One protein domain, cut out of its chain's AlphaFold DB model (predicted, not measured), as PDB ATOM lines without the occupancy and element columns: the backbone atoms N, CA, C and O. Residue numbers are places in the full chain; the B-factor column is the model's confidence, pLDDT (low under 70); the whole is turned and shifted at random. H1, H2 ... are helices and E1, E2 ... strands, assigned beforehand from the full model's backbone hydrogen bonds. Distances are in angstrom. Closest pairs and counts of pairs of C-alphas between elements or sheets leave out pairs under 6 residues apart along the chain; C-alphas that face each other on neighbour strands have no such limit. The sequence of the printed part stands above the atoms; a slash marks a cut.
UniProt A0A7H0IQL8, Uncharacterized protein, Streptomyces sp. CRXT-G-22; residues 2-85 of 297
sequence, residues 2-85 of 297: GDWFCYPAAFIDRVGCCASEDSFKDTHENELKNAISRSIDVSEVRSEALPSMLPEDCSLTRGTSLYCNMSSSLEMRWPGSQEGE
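This is residues 2 to 85 of the 297 residues of an uncharacterized protein of Streptomyces sp. CRXT-G-22 (UniProt A0A7H0IQL8). A small sheet of three strands has the helix H2 over one face, running along the strands; no named helix is on the other face. H1 is off the end of H2 where H2 begins, at residue 29, and is only just not on the sheet, with 4 pairs of C-alphas within 10 A; H3 is beside H2 and not on the sheet, and residues 2 to 6 trail out ahead of E1. The printed part has 84 residues, with elements in the order E1, H1, H2, H3, E2, E3; the sheet's order is E1, E3, E2, mixed. The class is mixed, helices and strands, with under half of the residues in named elements. The whole is compact, with a radius of gyration of the C-alphas of 13.6 A and spans of 41 by 34 by 20 A.

E1, residues 9 to 12, begins at C-alpha 9 (152.686, 170.348, 175.376) and is 10.2 A long. E3, residues 73 to 77, is 13.5 A long and ends at C-alpha 77 (166.825, 169.975, 174.613). E2, residues 64 to 68, is 13.2 A long. H2, residues 29 to 37, measures 12.2 A, H1, residues 21 to 27, 10.0 A, and H3, residues 50 to 53, 5.3 A.

E1 and E3 are parallel, with N 10 and O 73 2.9 A apart, within hydrogen-bond range. E3 and E2 form an antiparallel hairpin, with N 65 and O 76 at 2.8 A. H2 is on the sheet at a height of 10.9 A; its closest C-alphas to E3 are Ile 36 and Leu 74, 6.1 A. H1 is close to H2 but not clearly touching, Lys 25 to Leu 32 being the closest C-alphas at 7.3 A, and about perpendicular at 73 degrees. H3 is likewise close to H2 but not clearly touching, Lys 33 to Met 53 at 6.7 A between C-alphas. In H1 and H2 every O i to N i+4 pair is within hydrogen-bond range; H3 is too short for one.

The C-alphas farthest apart, Gly 2 and Ala 19, are 45.8 A apart. The printed part has no cut; the link from H2 to H3 is long. Mean pLDDT of the printed part is 83.1; residues 2 to 3, 39 and 82 to 84 are under 70.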
ATOM      1  N   GLY A   2     129.988 170.768 178.519       51.16
ATOM      2  CA  GLY A   2     131.128 169.871 178.355       51.16
ATOM      3  C   GLY A   2     132.401 170.608 178.739       51.16
ATOM      4  O   GLY A   2     132.841 171.459 177.976       51.16
ATOM      5  N   ASP A   3     132.966 170.313 179.911       64.44
ATOM      6  CA  ASP A   3     134.323 170.771 180.226       64.44
ATOM      7  C   ASP A   3     135.267 170.245 179.147       64.44
ATOM      8  O   ASP A   3     135.329 169.033 178.939       64.44
ATOM      9  N   TRP A   4     135.994 171.134 178.480       71.75
ATOM     10  CA  TRP A   4     137.133 170.760 177.653       71.75
ATOM     11  C   TRP A   4     138.361 170.648 178.557       71.75
ATOM     12  O   TRP A   4     138.631 171.537 179.360       71.75
ATOM     13  N   PHE A   5     139.082 169.536 178.455       78.00
ATOM     14  CA  PHE A   5     140.353 169.328 179.145       78.00
ATOM     15  C   PHE A   5     141.446 169.437 178.095       78.00
ATOM     16  O   PHE A   5     141.561 168.569 177.229       78.00
ATOM     17  N   CYS A   6     142.197 170.532 178.153       82.50
ATOM     18  CA  CYS A   6     143.323 170.786 177.271       82.50
ATOM     19  C   CYS A   6     144.606 170.513 178.049       82.50
ATOM     20  O   CYS A   6     144.812 171.108 179.104       82.50
ATOM     21  N   TYR A   7     145.465 169.650 177.512       88.75
ATOM     22  CA  TYR A   7     146.775 169.366 178.085       88.75
ATOM     23  C   TYR A   7     147.870 169.920 177.171       88.75
ATOM     24  O   TYR A   7     148.221 169.288 176.173       88.75
ATOM     25  N   PRO A   8     148.355 171.143 177.430       90.06
ATOM     26  CA  PRO A   8     149.358 171.768 176.591       90.06
ATOM     27  C   PRO A   8     150.711 171.051 176.688       90.06
ATOM     28  O   PRO A   8     151.224 170.797 177.778       90.06
ATOM     29  N   ALA A   9     151.311 170.807 175.525       90.38
ATOM     30  CA  ALA A   9     152.686 170.348 175.376       90.38
ATOM     31  C   ALA A   9     153.540 171.477 174.789       90.38
ATOM     32  O   ALA A   9     153.120 172.152 173.846       90.38
ATOM     33  N   ALA A  10     154.711 171.714 175.370       91.00
ATOM     34  CA  ALA A  10     155.689 172.676 174.881       91.00
ATOM     35  C   ALA A  10     157.008 171.967 174.574       91.00
ATOM     36  O   ALA A  10     157.456 171.129 175.352       91.00
ATOM     37  N   PHE A  11     157.628 172.338 173.456       89.94
ATOM     38  CA  PHE A  11     158.892 171.776 172.993       89.94
ATOM     39  C   PHE A  11     159.897 172.912 172.812       89.94
ATOM     40  O   PHE A  11     159.648 173.852 172.054       89.94
ATOM     41  N   ILE A  12     161.014 172.845 173.530       89.25
ATOM     42  CA  ILE A  12     162.134 173.779 173.413       89.25
ATOM     43  C   ILE A  12     163.271 173.045 172.708       89.25
ATOM     44  O   ILE A  12     163.993 172.255 173.317       89.25
ATOM     45  N   ASP A  13     163.427 173.325 171.414       84.12
ATOM     46  CA  ASP A  13     164.376 172.622 170.544       84.12
ATOM     47  C   ASP A  13     165.841 172.856 170.889       84.12
ATOM     48  O   ASP A  13     166.676 171.991 170.629       84.12
ATOM     49  N   ARG A  14     166.172 174.022 171.448       82.94
ATOM     50  CA  ARG A  14     167.536 174.333 171.865       82.94
ATOM     51  C   ARG A  14     167.566 175.442 172.903       82.94
ATOM     52  O   ARG A  14     167.137 176.563 172.638       82.94
ATOM     53  N   VAL A  15     168.171 175.154 174.050       84.50
ATOM     54  CA  VAL A  15     168.555 176.177 175.028       84.50
ATOM     55  C   VAL A  15     169.909 176.763 174.625       84.50
ATOM     56  O   VAL A  15     170.901 176.045 174.542       84.50
ATOM     57  N   GLY A  16     169.946 178.060 174.311       82.75
ATOM     58  CA  GLY A  16     171.147 178.732 173.791       82.75
ATOM     59  C   GLY A  16     171.948 179.550 174.808       82.75
ATOM     60  O   GLY A  16     173.065 179.949 174.498       82.75
ATOM     61  N   CYS A  17     171.396 179.836 175.992       85.81
ATOM     62  CA  CYS A  17     172.009 180.759 176.957       85.81
ATOM     63  C   CYS A  17     173.067 180.119 177.870       85.81
ATOM     64  O   CYS A  17     173.954 180.824 178.344       85.81
ATOM     65  N   CYS A  18     173.001 178.806 178.100       87.56
ATOM     66  CA  CYS A  18     173.900 178.073 178.996       87.56
ATOM     67  C   CYS A  18     174.636 176.967 178.234       87.56
ATOM     68  O   CYS A  18     174.165 176.510 177.195       87.56
ATOM     69  N   ALA A  19     175.793 176.536 178.746       85.19
ATOM     70  CA  ALA A  19     176.620 175.505 178.108       85.19
ATOM     71  C   ALA A  19     176.218 174.068 178.488       85.19
ATOM     72  O   ALA A  19     176.554 173.131 177.766       85.19
ATOM     73  N   SER A  20     175.509 173.889 179.604       86.25
ATOM     74  CA  SER A  20     175.066 172.590 180.113       86.25
ATOM     75  C   SER A  20     173.707 172.693 180.808       86.25
ATOM     76  O   SER A  20     173.269 173.784 181.180       86.25
ATOM     77  N   GLU A  21     173.063 171.539 180.990       88.25
ATOM     78  CA  GLU A  21     171.832 171.376 181.773       88.25
ATOM     79  C   GLU A  21     171.996 171.884 183.209       88.25
ATOM     80  O   GLU A  21     171.211 172.718 183.651       88.25
ATOM     81  N   ASP A  22     173.041 171.440 183.913       88.88
ATOM     82  CA  ASP A  22     173.281 171.819 185.312       88.88
ATOM     83  C   ASP A  22     173.443 173.336 185.459       88.88
ATOM     84  O   ASP A  22     172.792 173.966 186.286       88.88
ATOM     85  N   SER A  23     174.222 173.956 184.563       90.44
ATOM     86  CA  SER A  23     174.413 175.410 184.557       90.44
ATOM     87  C   SER A  23     173.103 176.165 184.331       90.44
ATOM     88  O   SER A  23     172.913 177.235 184.916       90.44
ATOM     89  N   PHE A  24     172.209 175.633 183.493       89.50
ATOM     90  CA  PHE A  24     170.895 176.227 183.278       89.50
ATOM     91  C   PHE A  24     170.005 176.063 184.509       89.50
ATOM     92  O   PHE A  24     169.388 177.036 184.929       89.50
ATOM     93  N   LYS A  25     169.953 174.868 185.106       88.44
ATOM     94  CA  LYS A  25     169.143 174.607 186.304       88.44
ATOM     95  C   LYS A  25     169.577 175.466 187.489       88.44
ATOM     96  O   LYS A  25     168.709 175.965 188.192       88.44
ATOM     97  N   ASP A  26     170.877 175.697 187.650       89.56
ATOM     98  CA  ASP A  26     171.416 176.539 188.721       89.56
ATOM     99  C   ASP A  26     171.123 178.031 188.501       89.56
ATOM    100  O   ASP A  26     170.846 178.766 189.446       89.56
ATOM    101  N   THR A  27     171.188 178.500 187.249       90.69
ATOM    102  CA  THR A  27     171.044 179.934 186.926       90.69
ATOM    103  C   THR A  27     169.585 180.348 186.725       90.69
ATOM    104  O   THR A  27     169.207 181.461 187.084       90.69
ATOM    105  N   HIS A  28     168.773 179.459 186.151       90.00
ATOM    106  CA  HIS A  28     167.411 179.723 185.677       90.00
ATOM    107  C   HIS A  28     166.372 178.791 186.318       90.00
ATOM    108  O   HIS A  28     165.389 178.386 185.689       90.00
ATOM    109  N   GLU A  29     166.591 178.410 187.580       88.19
ATOM    110  CA  GLU A  29     165.707 177.498 188.312       88.19
ATOM    111  C   GLU A  29     164.252 178.000 188.334       88.19
ATOM    112  O   GLU A  29     163.306 177.234 188.137       88.19
ATOM    113  N   ASN A  30     164.063 179.304 188.550       86.50
ATOM    114  CA  ASN A  30     162.740 179.914 188.667       86.50
ATOM    115  C   ASN A  30     162.028 179.999 187.314       86.50
ATOM    116  O   ASN A  30     160.826 179.748 187.229       86.50
ATOM    117  N   GLU A  31     162.754 180.314 186.244       88.00
ATOM    118  CA  GLU A  31     162.236 180.334 184.879       88.00
ATOM    119  C   GLU A  31     161.834 178.931 184.430       88.00
ATOM    120  O   GLU A  31     160.773 178.767 183.829       88.00
ATOM    121  N   LEU A  32     162.625 177.914 184.787       87.81
ATOM    122  CA  LEU A  32     162.284 176.519 184.540       87.81
ATOM    123  C   LEU A  32     161.003 176.125 185.286       87.81
ATOM    124  O   LEU A  32     160.080 175.580 184.681       87.81
ATOM    125  N   LYS A  33     160.901 176.455 186.579       87.69
ATOM    126  CA  LYS A  33     159.691 176.203 187.381       87.69
ATOM    127  C   LYS A  33     158.459 176.894 186.792       87.69
ATOM    128  O   LYS A  33     157.410 176.263 186.692       87.69
ATOM    129  N   ASN A  34     158.593 178.145 186.350       86.56
ATOM    130  CA  ASN A  34     157.523 178.904 185.694       86.56
ATOM    131  C   ASN A  34     157.109 178.274 184.357       86.56
ATOM    132  O   ASN A  34     155.918 178.171 184.047       86.56
ATOM    133  N   ALA A  35     158.082 177.824 183.561       86.56
ATOM    134  CA  ALA A  35     157.825 177.175 182.281       86.56
ATOM    135  C   ALA A  35     157.090 175.837 182.450       86.56
ATOM    136  O   ALA A  35     156.214 175.518 181.645       86.56
ATOM    137  N   ILE A  36     157.411 175.078 183.503       87.44
ATOM    138  CA  ILE A  36     156.761 173.801 183.824       87.44
ATOM    139  C   ILE A  36     155.370 174.017 184.435       87.44
ATOM    140  O   ILE A  36     154.428 173.296 184.101       87.44
ATOM    141  N   SER A  37     155.210 174.979 185.348       81.31
ATOM    142  CA  SER A  37     153.943 175.188 186.058       81.31
ATOM    143  C   SER A  37     152.859 175.761 185.140       81.31
ATOM    144  O   SER A  37     151.699 175.366 185.268       81.31
ATOM    145  N   ARG A  38     153.231 176.669 184.221       73.00
ATOM    146  CA  ARG A  38     152.406 177.434 183.253       73.00
ATOM    147  C   ARG A  38     151.220 178.229 183.816       73.00
ATOM    148  O   ARG A  38     150.787 179.177 183.170       73.00
ATOM    149  N   SER A  39     150.672 177.857 184.967       67.19
ATOM    150  CA  SER A  39     149.466 178.429 185.572       67.19
ATOM    151  C   SER A  39     149.727 179.155 186.887       67.19
ATOM    152  O   SER A  39     148.791 179.711 187.454       67.19
ATOM    153  N   ILE A  40     150.956 179.104 187.407       72.00
ATOM    154  CA  ILE A  40     151.317 179.688 188.699       72.00
ATOM    155  C   ILE A  40     152.626 180.445 188.529       72.00
ATOM    156  O   ILE A  40     153.631 179.838 188.157       72.00
ATOM    157  N   ASP A  41     152.597 181.743 188.828       76.06
ATOM    158  CA  ASP A  41     153.812 182.536 188.974       76.06
ATOM    159  C   ASP A  41     154.551 182.065 190.231       76.06
ATOM    160  O   ASP A  41     154.049 182.162 191.352       76.06
ATOM    161  N   VAL A  42     155.743 181.511 190.032       76.56
ATOM    162  CA  VAL A  42     156.606 180.968 191.086       76.56
ATOM    163  C   VAL A  42     156.955 182.026 192.135       76.56
ATOM    164  O   VAL A  42     157.181 181.668 193.290       76.56
ATOM    165  N   SER A  43     156.943 183.316 191.780       77.38
ATOM    166  CA  SER A  43     157.182 184.408 192.734       77.38
ATOM    167  C   SER A  43     156.082 184.540 193.797       77.38
ATOM    168  O   SER A  43     156.344 185.034 194.893       77.38
ATOM    169  N   GLU A  44     154.875 184.041 193.514       80.19
ATOM    170  CA  GLU A  44     153.735 184.032 194.439       80.19
ATOM    171  C   GLU A  44     153.626 182.719 195.236       80.19
ATOM    172  O   GLU A  44     152.766 182.574 196.113       80.19
ATOM    173  N   VAL A  45     154.494 181.740 194.956       81.19
ATOM    174  CA  VAL A  45     154.465 180.431 195.611       81.19
ATOM    175  C   VAL A  45     155.238 180.462 196.922       81.19
ATOM    176  O   VAL A  45     156.326 181.022 197.040       81.19
ATOM    177  N   ARG A  46     154.672 179.807 197.937       82.62
ATOM    178  CA  ARG A  46     155.327 179.630 199.234       82.62
ATOM    179  C   ARG A  46     156.652 178.891 199.068       82.62
ATOM    180  O   ARG A  46     156.711 177.873 198.378       82.62
ATOM    181  N   SER A  47     157.686 179.353 199.764       79.75
ATOM    182  CA  SER A  47     159.037 178.790 199.672       79.75
ATOM    183  C   SER A  47     159.089 177.296 199.997       79.75
ATOM    184  O   SER A  47     159.884 176.577 199.396       79.75
ATOM    185  N   GLU A  48     158.209 176.796 200.872       84.69
ATOM    186  CA  GLU A  48     158.153 175.368 201.207       84.69
ATOM    187  C   GLU A  48     157.589 174.493 200.075       84.69
ATOM    188  O   GLU A  48     157.847 173.292 200.046       84.69
ATOM    189  N   ALA A  49     156.820 175.070 199.146       80.00
ATOM    190  CA  ALA A  49     156.241 174.358 198.006       80.00
ATOM    191  C   ALA A  49     157.146 174.387 196.763       80.00
ATOM    192  O   ALA A  49     156.963 173.583 195.854       80.00
ATOM    193  N   LEU A  50     158.152 175.266 196.717       78.19
ATOM    194  CA  LEU A  50     159.071 175.379 195.580       78.19
ATOM    195  C   LEU A  50     159.807 174.073 195.227       78.19
ATOM    196  O   LEU A  50     159.949 173.805 194.031       78.19
ATOM    197  N   PRO A  51     160.269 173.245 196.189       77.94
ATOM    198  CA  PRO A  51     160.940 171.989 195.858       77.94
ATOM    199  C   PRO A  51     160.004 170.956 195.223       77.94
ATOM    200  O   PRO A  51     160.447 170.160 194.405       77.94
ATOM    201  N   SER A  52     158.711 170.966 195.568       79.19
ATOM    202  CA  SER A  52     157.730 170.012 195.034       79.19
ATOM    203  C   SER A  52     157.115 170.444 193.701       79.19
ATOM    204  O   SER A  52     156.409 169.655 193.078       79.19
ATOM    205  N   MET A  53     157.380 171.672 193.244       78.81
ATOM    206  CA  MET A  53     156.902 172.166 191.948       78.81
ATOM    207  C   MET A  53     157.668 171.604 190.753       78.81
ATOM    208  O   MET A  53     157.144 171.649 189.640       78.81
ATOM    209  N   LEU A  54     158.899 171.126 190.956       82.44
ATOM    210  CA  LEU A  54     159.706 170.573 189.878       82.44
ATOM    211  C   LEU A  54     159.468 169.055 189.828       82.44
ATOM    212  O   LEU A  54     159.959 168.342 190.707       82.44
ATOM    213  N   PRO A  55     158.685 168.545 188.859       83.81
ATOM    214  CA  PRO A  55     158.508 167.112 188.709       83.81
ATOM    215  C   PRO A  55     159.844 166.477 188.323       83.81
ATOM    216  O   PRO A  55     160.723 167.130 187.750       83.81
ATOM    217  N   GLU A  56     159.995 165.192 188.621       86.31
ATOM    218  CA  GLU A  56     161.187 164.464 188.198       86.31
ATOM    219  C   GLU A  56     161.269 164.428 186.670       86.31
ATOM    220  O   GLU A  56     160.255 164.365 185.965       86.31
ATOM    221  N   ASP A  57     162.500 164.449 186.171       87.94
ATOM    222  CA  ASP A  57     162.753 164.344 184.747       87.94
ATOM    223  C   ASP A  57     162.369 162.943 184.245       87.94
ATOM    224  O   ASP A  57     162.850 161.923 184.737       87.94
ATOM    225  N   CYS A  58     161.467 162.913 183.270       85.50
ATOM    226  CA  CYS A  58     160.949 161.712 182.618       85.50
ATOM    227  C   CYS A  58     161.738 161.349 181.350       85.50
ATOM    228  O   CYS A  58     161.315 160.484 180.575       85.50
ATOM    229  N   SER A  59     162.830 162.059 181.071       85.06
ATOM    230  CA  SER A  59     163.728 161.757 179.970       85.06
ATOM    231  C   SER A  59     164.587 160.523 180.258       85.06
ATOM    232  O   SER A  59     164.856 160.150 181.396       85.06
ATOM    233  N   LEU A  60     165.043 159.873 179.190       75.38
ATOM    234  CA  LEU A  60     166.015 158.773 179.269       75.38
ATOM    235  C   LEU A  60     167.393 159.198 178.776       75.38
ATOM    236  O   LEU A  60     168.409 158.563 179.054       75.38
ATOM    237  N   THR A  61     167.400 160.220 177.930       80.50
ATOM    238  CA  THR A  61     168.558 160.687 177.195       80.50
ATOM    239  C   THR A  61     169.073 161.944 177.855       80.50
ATOM    240  O   THR A  61     168.355 162.926 177.943       80.50
ATOM    241  N   ARG A  62     170.359 161.962 178.214       78.38
ATOM    242  CA  ARG A  62     171.024 163.116 178.851       78.38
ATOM    243  C   ARG A  62     170.998 164.410 178.023       78.38
ATOM    244  O   ARG A  62     171.344 165.466 178.522       78.38
ATOM    245  N   GLY A  63     170.656 164.327 176.738       82.94
ATOM    246  CA  GLY A  63     170.537 165.491 175.860       82.94
ATOM    247  C   GLY A  63     169.183 166.200 175.936       82.94
ATOM    248  O   GLY A  63     169.015 167.251 175.324       82.94
ATOM    249  N   THR A  64     168.212 165.629 176.644       87.62
ATOM    250  CA  THR A  64     166.833 166.116 176.688       87.62
ATOM    251  C   THR A  64     166.308 165.994 178.104       87.62
ATOM    252  O   THR A  64     166.541 164.965 178.718       87.62
ATOM    253  N   SER A  65     165.525 166.951 178.571       90.19
ATOM    254  CA  SER A  65     164.704 166.798 179.765       90.19
ATOM    255  C   SER A  65     163.238 166.857 179.393       90.19
ATOM    256  O   SER A  65     162.838 167.626 178.518       90.19
ATOM    257  N   LEU A  66     162.430 166.050 180.064       90.50
ATOM    258  CA  LEU A  66     160.992 166.074 179.925       90.50
ATOM    259  C   LEU A  66     160.340 166.161 181.291       90.50
ATOM    260  O   LEU A  66     160.385 165.234 182.094       90.50
ATOM    261  N   TYR A  67     159.613 167.246 181.480       90.94
ATOM    262  CA  TYR A  67     158.829 167.490 182.671       90.94
ATOM    263  C   TYR A  67     157.361 167.284 182.342       90.94
ATOM    264  O   TYR A  67     156.830 167.888 181.411       90.94
ATOM    265  N   CYS A  68     156.704 166.416 183.100       89.19
ATOM    266  CA  CYS A  68     155.277 166.154 182.977       89.19
ATOM    267  C   CYS A  68     154.624 166.383 184.333       89.19
ATOM    268  O   CYS A  68     155.059 165.822 185.337       89.19
ATOM    269  N   ASN A  69     153.581 167.208 184.360       88.12
ATOM    270  CA  ASN A  69     152.741 167.400 185.535       88.12
ATOM    271  C   ASN A  69     151.258 167.272 185.155       88.12
ATOM    272  O   ASN A  69     150.914 166.972 184.008       88.12
ATOM    273  N   MET A  70     150.374 167.505 186.125       84.94
ATOM    274  CA  MET A  70     148.925 167.420 185.943       84.94
ATOM    275  C   MET A  70     148.385 168.384 184.867       84.94
ATOM    276  O   MET A  70     147.386 168.064 184.221       84.94
ATOM    277  N   SER A  71     149.008 169.550 184.667       85.62
ATOM    278  CA  SER A  71     148.473 170.626 183.821       85.62
ATOM    279  C   SER A  71     149.156 170.765 182.464       85.62
ATOM    280  O   SER A  71     148.536 171.303 181.554       85.62
ATOM    281  N   SER A  72     150.406 170.332 182.305       89.94
ATOM    282  CA  SER A  72     151.176 170.500 181.076       89.94
ATOM    283  C   SER A  72     152.400 169.586 181.004       89.94
ATOM    284  O   SER A  72     152.836 169.002 181.999       89.94
ATOM    285  N   SER A  73     152.972 169.501 179.805       91.62
ATOM    286  CA  SER A  73     154.269 168.870 179.568       91.62
ATOM    287  C   SER A  73     155.233 169.847 178.899       91.62
ATOM    288  O   SER A  73     154.833 170.662 178.060       91.62
ATOM    289  N   LEU A  74     156.503 169.767 179.286       91.75
ATOM    290  CA  LEU A  74     157.590 170.572 178.749       91.75
ATOM    291  C   LEU A  74     158.768 169.666 178.401       91.75
ATOM    292  O   LEU A  74     159.387 169.080 179.289       91.75
ATOM    293  N   GLU A  75     159.088 169.589 177.117       91.06
ATOM    294  CA  GLU A  75     160.313 168.974 176.619       91.06
ATOM    295  C   GLU A  75     161.350 170.061 176.344       91.06
ATOM    296  O   GLU A  75     161.060 171.066 175.691       91.06
ATOM    297  N   MET A  76     162.567 169.859 176.835       90.25
ATOM    298  CA  MET A  76     163.694 170.758 176.625       90.25
ATOM    299  C   MET A  76     164.888 169.983 176.112       90.25
ATOM    300  O   MET A  76     165.232 168.934 176.649       90.25
ATOM    301  N   ARG A  77     165.561 170.523 175.101       88.62
ATOM    302  CA  ARG A  77     166.825 169.975 174.613       88.62
ATOM    303  C   ARG A  77     168.004 170.821 175.051       88.62
ATOM    304  O   ARG A  77     168.025 172.046 174.888       88.62
ATOM    305  N   TRP A  78     169.007 170.132 175.577       89.38
ATOM    306  CA  TRP A  78     170.210 170.740 176.117       89.38
ATOM    307  C   TRP A  78     171.301 170.881 175.050       89.38
ATOM    308  O   TRP A  78     171.329 170.116 174.074       89.38
ATOM    309  N   PRO A  79     172.223 171.846 175.216       82.50
ATOM    310  CA  PRO A  79     173.374 172.001 174.334       82.50
ATOM    311  C   PRO A  79     174.174 170.698 174.206       82.50
ATOM    312  O   PRO A  79     174.471 170.041 175.200       82.50
ATOM    313  N   GLY A  80     174.538 170.327 172.977       74.81
ATOM    314  CA  GLY A  80     175.275 169.088 172.692       74.81
ATOM    315  C   GLY A  80     174.394 167.874 172.378       74.81
ATOM    316  O   GLY A  80     174.919 166.843 171.959       74.81
ATOM    317  N   SER A  81     173.070 167.994 172.510       76.12
ATOM    318  CA  SER A  81     172.132 167.047 171.901       76.12
ATOM    319  C   SER A  81     172.046 167.260 170.383       76.12
ATOM    320  O   SER A  81     172.296 168.359 169.882       76.12
ATOM    321  N   GLN A  82     171.735 166.198 169.634       69.69
ATOM    322  CA  GLN A  82     171.407 166.349 168.216       69.69
ATOM    323  C   GLN A  82     170.109 167.154 168.088       69.69
ATOM    324  O   GLN A  82     169.175 166.934 168.862       69.69
ATOM    325  N   GLU A  83     170.057 168.069 167.116       65.19
ATOM    326  CA  GLU A  83     168.807 168.726 166.730       65.19
ATOM    327  C   GLU A  83     167.805 167.632 166.392       65.19
ATOM    328  O   GLU A  83     168.018 166.839 165.475       65.19
ATOM    329  N   GLY A  84     166.761 167.512 167.203       63.91
ATOM    330  CA  GLY A  84     165.832 166.425 166.995       63.91
ATOM    331  C   GLY A  84     164.796 166.802 165.959       63.91
ATOM    332  O   GLY A  84     164.262 167.910 165.918       63.91
ATOM    333  N   GLU A  85     164.525 165.825 165.116       71.19
ATOM    334  CA  GLU A  85     163.598 165.943 164.012       71.19
ATOM    335  C   GLU A  85     162.180 166.205 164.531       71.19
ATOM    336  O   GLU A  85     161.769 165.675 165.565       71.19
TER     337      GLU A  85